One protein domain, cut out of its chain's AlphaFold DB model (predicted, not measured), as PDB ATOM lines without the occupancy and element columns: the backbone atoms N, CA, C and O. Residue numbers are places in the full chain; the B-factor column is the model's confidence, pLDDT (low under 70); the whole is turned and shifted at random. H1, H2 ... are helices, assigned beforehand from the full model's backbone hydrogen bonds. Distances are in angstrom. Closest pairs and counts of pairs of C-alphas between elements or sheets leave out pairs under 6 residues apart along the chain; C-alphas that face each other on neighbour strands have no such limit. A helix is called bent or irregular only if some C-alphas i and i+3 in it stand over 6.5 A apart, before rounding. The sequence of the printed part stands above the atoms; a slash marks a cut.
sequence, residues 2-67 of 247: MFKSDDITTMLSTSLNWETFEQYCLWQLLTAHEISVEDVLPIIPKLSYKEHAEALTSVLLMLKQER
ATOM      1  N   MET A   2      98.537 113.348 133.117       68.31
ATOM      2  CA  MET A   2      97.938 113.461 134.465       68.31
ATOM      3  C   MET A   2      96.551 114.111 134.439       68.31
ATOM      4  O   MET A   2      95.713 113.779 135.271       68.31
ATOM      5  N   PHE A   3      96.287 114.973 133.458       72.69
ATOM      6  CA  PHE A   3      95.009 115.661 133.295       72.69
ATOM      7  C   PHE A   3      94.258 115.096 132.089       72.69
ATOM      8  O   PHE A   3      94.857 114.875 131.038       72.69
ATOM      9  N   LYS A   4      92.957 114.839 132.249       71.00
ATOM     10  CA  LYS A   4      92.026 114.602 131.139       71.00
ATOM     11  C   LYS A   4      91.232 115.883 130.932       71.00
ATOM     12  O   LYS A   4      90.725 116.418 131.914       71.00
ATOM     13  N   SER A   5      91.117 116.342 129.689       64.62
ATOM     14  CA  SER A   5      90.429 117.585 129.306       64.62
ATOM     15  C   SER A   5      89.023 117.699 129.909       64.62
ATOM     16  O   SER A   5      88.669 118.751 130.432       64.62
ATOM     17  N   ASP A   6      88.281 116.590 129.953       66.81
ATOM     18  CA  ASP A   6      86.898 116.547 130.447       66.81
ATOM     19  C   ASP A   6      86.741 116.911 131.943       66.81
ATOM     20  O   ASP A   6      85.659 117.321 132.359       66.81
ATOM     21  N   ASP A   7      87.814 116.828 132.744       81.50
ATOM     22  CA  ASP A   7      87.786 117.077 134.196       81.50
ATOM     23  C   ASP A   7      88.567 118.335 134.630       81.50
ATOM     24  O   ASP A   7      88.559 118.692 135.815       81.50
ATOM     25  N   ILE A   8      89.223 119.043 133.697       86.88
ATOM     26  CA  ILE A   8      90.105 120.181 134.019       86.88
ATOM     27  C   ILE A   8      89.339 121.300 134.718       86.88
ATOM     28  O   ILE A   8      89.788 121.798 135.747       86.88
ATOM     29  N   THR A   9      88.159 121.673 134.222       88.19
ATOM     30  CA  THR A   9      87.375 122.768 134.814       88.19
ATOM     31  C   THR A   9      86.961 122.482 136.259       88.19
ATOM     32  O   THR A   9      86.970 123.388 137.100       88.19
ATOM     33  N   THR A  10      86.591 121.235 136.560       90.69
ATOM     34  CA  THR A  10      86.214 120.814 137.917       90.69
ATOM     35  C   THR A  10      87.425 120.860 138.832       90.69
ATOM     36  O   THR A  10      87.366 121.485 139.887       90.69
ATOM     37  N   MET A  11      88.539 120.271 138.391       93.25
ATOM     38  CA  MET A  11      89.795 120.254 139.133       93.25
ATOM     39  C   MET A  11      90.292 121.678 139.423       93.25
ATOM     40  O   MET A  11      90.537 122.000 140.583       93.25
ATOM     41  N   LEU A  12      90.310 122.553 138.414       94.12
ATOM     42  CA  LEU A  12      90.678 123.962 138.560       94.12
ATOM     43  C   LEU A  12      89.754 124.714 139.520       94.12
ATOM     44  O   LEU A  12      90.211 125.541 140.296       94.12
ATOM     45  N   SER A  13      88.447 124.442 139.480       93.31
ATOM     46  CA  SER A  13      87.498 125.077 140.406       93.31
ATOM     47  C   SER A  13      87.727 124.610 141.847       93.31
ATOM     48  O   SER A  13      87.597 125.400 142.777       93.31
ATOM     49  N   THR A  14      88.064 123.333 142.047       94.75
ATOM     50  CA  THR A  14      88.392 122.790 143.370       94.75
ATOM     51  C   THR A  14      89.711 123.351 143.890       94.75
ATOM     52  O   THR A  14      89.777 123.724 145.063       94.75
ATOM     53  N   SER A  15      90.725 123.468 143.026       96.31
ATOM     54  CA  SER A  15      92.061 123.924 143.406       96.31
ATOM     55  C   SER A  15      92.117 125.378 143.858       96.31
ATOM     56  O   SER A  15      93.076 125.756 144.515       96.31
ATOM     57  N   LEU A  16      91.094 126.192 143.575       96.06
ATOM     58  CA  LEU A  16      91.004 127.560 144.107       96.06
ATOM     59  C   LEU A  16      90.972 127.609 145.644       96.06
ATOM     60  O   LEU A  16      91.300 128.636 146.223       96.06
ATOM     61  N   ASN A  17      90.604 126.503 146.300       96.50
ATOM     62  CA  ASN A  17      90.589 126.389 147.762       96.50
ATOM     63  C   ASN A  17      91.855 125.726 148.327       96.50
ATOM     64  O   ASN A  17      91.910 125.444 149.522       96.50
ATOM     65  N   TRP A  18      92.822 125.384 147.473       97.62
ATOM     66  CA  TRP A  18      94.077 124.763 147.891       97.62
ATOM     67  C   TRP A  18      95.053 125.804 148.424       97.62
ATOM     68  O   TRP A  18      94.934 126.998 148.134       97.62
ATOM     69  N   GLU A  19      96.050 125.341 149.172       97.31
ATOM     70  CA  GLU A  19      97.105 126.216 149.672       97.31
ATOM     71  C   GLU A  19      97.959 126.768 148.519       97.31
ATOM     72  O   GLU A  19      98.100 126.148 147.461       97.31
ATOM     73  N   THR A  20      98.588 127.926 148.737       97.06
ATOM     74  CA  THR A  20      99.427 128.622 147.748       97.06
ATOM     75  C   THR A  20     100.400 127.690 147.023       97.06
ATOM     76  O   THR A  20     100.470 127.687 145.795       97.06
ATOM     77  N   PHE A  21     101.150 126.867 147.765       97.31
ATOM     78  CA  PHE A  21     102.141 125.970 147.168       97.31
ATOM     79  C   PHE A  21     101.499 124.891 146.286       97.31
ATOM     80  O   PHE A  21     102.010 124.589 145.210       97.31
ATOM     81  N   GLU A  22     100.356 124.351 146.701       97.88
ATOM     82  CA  GLU A  22      99.615 123.343 145.943       97.88
ATOM     83  C   GLU A  22      99.072 123.929 144.632       97.88
ATOM     84  O   GLU A  22      99.204 123.301 143.579       97.88
ATOM     85  N   GLN A  23      98.540 125.160 144.670       97.50
ATOM     86  CA  GLN A  23      98.119 125.881 143.467       97.50
ATOM     87  C   GLN A  23      99.300 126.130 142.524       97.50
ATOM     88  O   GLN A  23      99.194 125.848 141.329       97.50
ATOM     89  N   TYR A  24     100.447 126.586 143.039       96.31
ATOM     90  CA  TYR A  24     101.652 126.757 142.222       96.31
ATOM     91  C   TYR A  24     102.079 125.450 141.555       96.31
ATOM     92  O   TYR A  24     102.281 125.426 140.340       96.31
ATOM     93  N   CYS A  25     102.183 124.356 142.314       96.94
ATOM     94  CA  CYS A  25     102.537 123.048 141.768       96.94
ATOM     95  C   CYS A  25     101.565 122.610 140.671       96.94
ATOM     96  O   CYS A  25     102.004 122.147 139.617       96.94
ATOM     97  N   LEU A  26     100.261 122.792 140.885       96.00
ATOM     98  CA  LEU A  26      99.254 122.472 139.885       96.00
ATOM     99  C   LEU A  26      99.461 123.275 138.596       96.00
ATOM    100  O   LEU A  26      99.529 122.684 137.522       96.00
ATOM    101  N   TRP A  27      99.607 124.596 138.684       95.69
ATOM    102  CA  TRP A  27      99.792 125.446 137.504       95.69
ATOM    103  C   TRP A  27     101.092 125.142 136.747       95.69
ATOM    104  O   TRP A  27     101.097 125.175 135.514       95.69
ATOM    105  N   GLN A  28     102.168 124.757 137.444       95.25
ATOM    106  CA  GLN A  28     103.390 124.269 136.793       95.25
ATOM    107  C   GLN A  28     103.147 122.963 136.024       95.25
ATOM    108  O   GLN A  28     103.606 122.820 134.892       95.25
ATOM    109  N   LEU A  29     102.387 122.026 136.601       94.31
ATOM    110  CA  LEU A  29     102.024 120.781 135.924       94.31
ATOM    111  C   LEU A  29     101.122 121.034 134.711       94.31
ATOM    112  O   LEU A  29     101.339 120.429 133.666       94.31
ATOM    113  N   LEU A  30     100.134 121.927 134.821       92.12
ATOM    114  CA  LEU A  30      99.258 122.293 133.700       92.12
ATOM    115  C   LEU A  30     100.055 122.930 132.558       92.12
ATOM    116  O   LEU A  30      99.879 122.554 131.402       92.12
ATOM    117  N   THR A  31     100.994 123.819 132.886       90.06
ATOM    118  CA  THR A  31     101.901 124.423 131.898       90.06
ATOM    119  C   THR A  31     102.746 123.353 131.202       90.06
ATOM    120  O   THR A  31     102.839 123.339 129.979       90.06
ATOM    121  N   ALA A  32     103.303 122.400 131.957       91.31
ATOM    122  CA  ALA A  32     104.075 121.283 131.401       91.31
ATOM    123  C   ALA A  32     103.238 120.327 130.529       91.31
ATOM    124  O   ALA A  32     103.793 119.561 129.743       91.31
ATOM    125  N   HIS A  33     101.913 120.354 130.679       88.94
ATOM    126  CA  HIS A  33     100.963 119.579 129.889       88.94
ATOM    127  C   HIS A  33     100.385 120.344 128.689       88.94
ATOM    128  O   HIS A  33      99.513 119.792 128.022       88.94
ATOM    129  N   GLU A  34     100.871 121.559 128.410       87.00
ATOM    130  CA  GLU A  34     100.423 122.402 127.289       87.00
ATOM    131  C   GLU A  34      98.903 122.644 127.305       87.00
ATOM    132  O   GLU A  34      98.235 122.613 126.272       87.00
ATOM    133  N   ILE A  35      98.340 122.860 128.501       88.62
ATOM    134  CA  ILE A  35      96.921 123.195 128.647       88.62
ATOM    135  C   ILE A  35      96.614 124.504 127.922       88.62
ATOM    136  O   ILE A  35      97.314 125.504 128.092       88.62
ATOM    137  N   SER A  36      95.546 124.489 127.126       90.25
ATOM    138  CA  SER A  36      95.150 125.635 126.319       90.25
ATOM    139  C   SER A  36      94.436 126.688 127.164       90.25
ATOM    140  O   SER A  36      93.846 126.395 128.209       90.25
ATOM    141  N   VAL A  37      94.421 127.936 126.688       91.69
ATOM    142  CA  VAL A  37      93.601 128.980 127.319       91.69
ATOM    143  C   VAL A  37      92.109 128.630 127.290       91.69
ATOM    144  O   VAL A  37      91.384 129.001 128.213       91.69
ATOM    145  N   GLU A  38      91.644 127.876 126.290       91.19
ATOM    146  CA  GLU A  38      90.241 127.455 126.175       91.19
ATOM    147  C   GLU A  38      89.789 126.608 127.374       91.19
ATOM    148  O   GLU A  38      88.674 126.792 127.870       91.19
ATOM    149  N   ASP A  39      90.676 125.762 127.905       91.31
ATOM    150  CA  ASP A  39      90.392 124.879 129.042       91.31
ATOM    151  C   ASP A  39      90.193 125.649 130.361       91.31
ATOM    152  O   ASP A  39      89.472 125.200 131.262       91.31
ATOM    153  N   VAL A  40      90.814 126.831 130.486       92.81
ATOM    154  CA  VAL A  40      90.746 127.676 131.692       92.81
ATOM    155  C   VAL A  40      89.683 128.773 131.594       92.81
ATOM    156  O   VAL A  40      89.309 129.361 132.610       92.81
ATOM    157  N   LEU A  41      89.125 129.037 130.408       93.25
ATOM    158  CA  LEU A  41      88.080 130.050 130.214       93.25
ATOM    159  C   LEU A  41      86.915 129.972 131.222       93.25
ATOM    160  O   LEU A  41      86.517 131.024 131.729       93.25
ATOM    161  N   PRO A  42      86.371 128.785 131.571       92.19
ATOM    162  CA  PRO A  42      85.217 128.699 132.468       92.19
ATOM    163  C   PRO A  42      85.499 129.111 133.920       92.19
ATOM    164  O   PRO A  42      84.550 129.324 134.685       92.19
ATOM    165  N   ILE A  43      86.770 129.184 134.336       94.06
ATOM    166  CA  ILE A  43      87.137 129.602 135.697       94.06
ATOM    167  C   ILE A  43      87.393 131.106 135.805       94.06
ATOM    168  O   ILE A  43      87.211 131.648 136.892       94.06
ATOM    169  N   ILE A  44      87.729 131.798 134.706       95.75
ATOM    170  CA  ILE A  44      88.085 133.231 134.705       95.75
ATOM    171  C   ILE A  44      87.047 134.109 135.430       95.75
ATOM    172  O   ILE A  44      87.461 134.911 136.274       95.75
ATOM    173  N   PRO A  45      85.723 133.961 135.201       94.69
ATOM    174  CA  PRO A  45      84.721 134.776 135.896       94.69
ATOM    175  C   PRO A  45      84.646 134.527 137.409       94.69
ATOM    176  O   PRO A  45      84.109 135.357 138.133       94.69
ATOM    177  N   LYS A  46      85.144 133.377 137.884       92.62
ATOM    178  CA  LYS A  46      85.108 132.965 139.296       92.62
ATOM    179  C   LYS A  46      86.348 133.406 140.075       92.62
ATOM    180  O   LYS A  46      86.365 133.296 141.298       92.62
ATOM    181  N   LEU A  47      87.408 133.842 139.392       95.50
ATOM    182  CA  LEU A  47      88.639 134.237 140.068       95.50
ATOM    183  C   LEU A  47      88.414 135.556 140.821       95.50
ATOM    184  O   LEU A  47      87.914 136.520 140.252       95.50
ATOM    185  N   SER A  48      88.800 135.616 142.089       94.44
ATOM    186  CA  SER A  48      88.671 136.794 142.941       94.44
ATOM    187  C   SER A  48      90.058 137.391 143.082       94.44
ATOM    188  O   SER A  48      91.005 136.657 143.363       94.44
ATOM    189  N   TYR A  49      90.179 138.703 142.886       94.56
ATOM    190  CA  TYR A  49      91.445 139.417 143.053       94.56
ATOM    191  C   TYR A  49      92.093 139.146 144.418       94.56
ATOM    192  O   TYR A  49      93.297 138.920 144.499       94.56
ATOM    193  N   LYS A  50      91.280 139.092 145.480       95.31
ATOM    194  CA  LYS A  50      91.762 138.966 146.864       95.31
ATOM    195  C   LYS A  50      92.057 137.531 147.286       95.31
ATOM    196  O   LYS A  50      92.838 137.328 148.206       95.31
ATOM    197  N   GLU A  51      91.422 136.553 146.647       95.88
ATOM    198  CA  GLU A  51      91.443 135.159 147.116       95.88
ATOM    199  C   GLU A  51      92.231 134.225 146.195       95.88
ATOM    200  O   GLU A  51      92.686 133.181 146.642       95.88
ATOM    201  N   HIS A  52      92.405 134.572 144.915       97.31
ATOM    202  CA  HIS A  52      92.910 133.648 143.893       97.31
ATOM    203  C   HIS A  52      94.147 134.200 143.164       97.31
ATOM    204  O   HIS A  52      94.214 134.169 141.932       97.31
ATOM    205  N   ALA A  53      95.123 134.729 143.909       96.75
ATOM    206  CA  ALA A  53      96.301 135.402 143.354       96.75
ATOM    207  C   ALA A  53      97.157 134.487 142.452       96.75
ATOM    208  O   ALA A  53      97.608 134.909 141.383       96.75
ATOM    209  N   GLU A  54      97.346 133.225 142.836       97.88
ATOM    210  CA  GLU A  54      98.141 132.229 142.108       97.88
ATOM    211  C   GLU A  54      97.496 131.883 140.760       97.88
ATOM    212  O   GLU A  54      98.156 131.895 139.713       97.88
ATOM    213  N   ALA A  55      96.185 131.620 140.778       97.56
ATOM    214  CA  ALA A  55      95.403 131.339 139.581       97.56
ATOM    215  C   ALA A  55      95.316 132.555 138.650       97.56
ATOM    216  O   ALA A  55      95.520 132.408 137.448       97.56
ATOM    217  N   LEU A  56      95.082 133.759 139.186       97.75
ATOM    218  CA  LEU A  56      95.080 134.992 138.391       97.75
ATOM    219  C   LEU A  56      96.424 135.235 137.715       97.75
ATOM    220  O   LEU A  56      96.458 135.541 136.526       97.75
ATOM    221  N   THR A  57      97.524 135.053 138.445       97.44
ATOM    222  CA  THR A  57      98.875 135.224 137.898       97.44
ATOM    223  C   THR A  57      99.131 134.230 136.771       97.44
ATOM    224  O   THR A  57      99.603 134.613 135.702       97.44
ATOM    225  N   SER A  58      98.776 132.960 136.970       97.06
ATOM    226  CA  SER A  58      99.001 131.913 135.972       97.06
ATOM    227  C   SER A  58      98.144 132.126 134.725       97.06
ATOM    228  O   SER A  58      98.671 132.104 133.614       97.06
ATOM    229  N   VAL A  59      96.855 132.446 134.887       97.38
ATOM    230  CA  VAL A  59      95.978 132.786 133.759       97.38
ATOM    231  C   VAL A  59      96.481 134.034 133.033       97.38
ATOM    232  O   VAL A  59      96.540 134.021 131.810       97.38
ATOM    233  N   LEU A  60      96.904 135.088 133.739       97.56
ATOM    234  CA  LEU A  60      97.470 136.287 133.111       97.56
ATOM    235  C   LEU A  60      98.680 135.938 132.233       97.56
ATOM    236  O   LEU A  60      98.773 136.392 131.095       97.56
ATOM    237  N   LEU A  61      99.594 135.103 132.736       96.00
ATOM    238  CA  LEU A  61     100.773 134.668 131.986       96.00
ATOM    239  C   LEU A  61     100.420 133.811 130.763       96.00
ATOM    240  O   LEU A  61     101.110 133.919 129.749       96.00
ATOM    241  N   MET A  62      99.354 133.007 130.833       95.81
ATOM    242  CA  MET A  62      98.816 132.292 129.671       95.81
ATOM    243  C   MET A  62      98.224 133.271 128.649       95.81
ATOM    244  O   MET A  62      98.564 133.210 127.473       95.81
ATOM    245  N   LEU A  63      97.402 134.232 129.089       96.88
ATOM    246  CA  LEU A  63      96.770 135.222 128.207       96.88
ATOM    247  C   LEU A  63      97.790 136.103 127.474       96.88
ATOM    248  O   LEU A  63      97.566 136.461 126.320       96.88
ATOM    249  N   LYS A  64      98.937 136.400 128.098       95.88
ATOM    250  CA  LYS A  64     100.045 137.125 127.451       95.88
ATOM    251  C   LYS A  64     100.670 136.377 126.269       95.88
ATOM    252  O   LYS A  64     101.343 137.000 125.457       95.88
ATOM    253  N   GLN A  65     100.488 135.063 126.181       94.81
ATOM    254  CA  GLN A  65     101.000 134.245 125.077       94.81
ATOM    255  C   GLN A  65      99.955 134.051 123.971       94.81
ATOM    256  O   GLN A  65     100.283 133.557 122.893       94.81
ATOM    257  N   GLU A  66      98.713 134.476 124.210       94.88
ATOM    258  CA  GLU A  66      97.595 134.318 123.291       94.88
ATOM    259  C   GLU A  66      97.247 135.610 122.553       94.88
ATOM    260  O   GLU A  66      97.498 136.728 123.010       94.88
ATOM    261  N   ARG A  67      96.580 135.451 121.407       96.81
ATOM    262  CA  ARG A  67      95.924 136.567 120.716       96.81
ATOM    263  C   ARG A  67      94.544 136.822 121.329       96.81
ATOM    264  O   ARG A  67      93.848 135.858 121.644       96.81
TER     265      ARG A  67
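What this domain is: This is residues 2 to 67 of the 247 residues of the protein "SOSS complex subunit A homolog" of Pararge aegeria (specked wood butterfly) (UniProt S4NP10). Four short helices stand at the corners of a small four-sided bundle, H1 beside H3 along one side and H2 beside H4 along the other. H1 and H3 run one way and H2 and H4 the other; the bundle is least closed between H1 and H2. The printed part has 66 residues with four named helices, in the order H1, H2, H3, H4, and no named strand; its class is all helix. It is compact and rounded, with a radius of gyration of the C-alphas of 10.9 A and spans of 27 by 25 by 19 A.

Where its parts are: Find C-alpha 5 at (90.429, 117.585, 129.306); from there H1 runs through residues 5 to 15, 15.5 A. H2, residues 20 to 32, is the longest at 18.5 A. H3, residues 37 to 46, covers 15.2 A. H4, residues 53 to 63, also 15.2 A, ends at C-alpha 63, (96.770, 135.222, 128.207). H1 and H3 are irregular: C-alphas 6 and 9 are 7.6 A apart, C-alphas 39 and 42 7.3 A.

How they stand to each other: Look at the closest C-alphas of H1 and H2, Ser 15 and Gln 23, 6.4 A: the helices are close but not clearly touching. H1 touches H3 at Ser 13 and Ile 43, 6.5 A, the same way at a shallow tilt of 33 degrees, only just short of steep. H2 touches H4 at Gln 23 and Glu 54, 6.5 A, the same way at a shallow tilt of 19 degrees. H3 and H4 form a helical hairpin, touching at Val 37 and Met 62, 6.6 A, opposite ways at a steep tilt of 39 degrees. H1 and H4 are apart, as are H2 and H3. Every O i to N i+4 pair is within hydrogen-bond range in H2 and H4, against 5 of 7 in H1 and 1 of 6 in H3, where 5 of 7 O i to N i+3 pairs are.

The domain as a whole: The C-alphas farthest apart, of Glu 19 and Arg 67, are 30.8 A apart. The printed part has no cut and no long link. Mean pLDDT of the printed part is 92.4; residues 2, 5 and 6 are under 70.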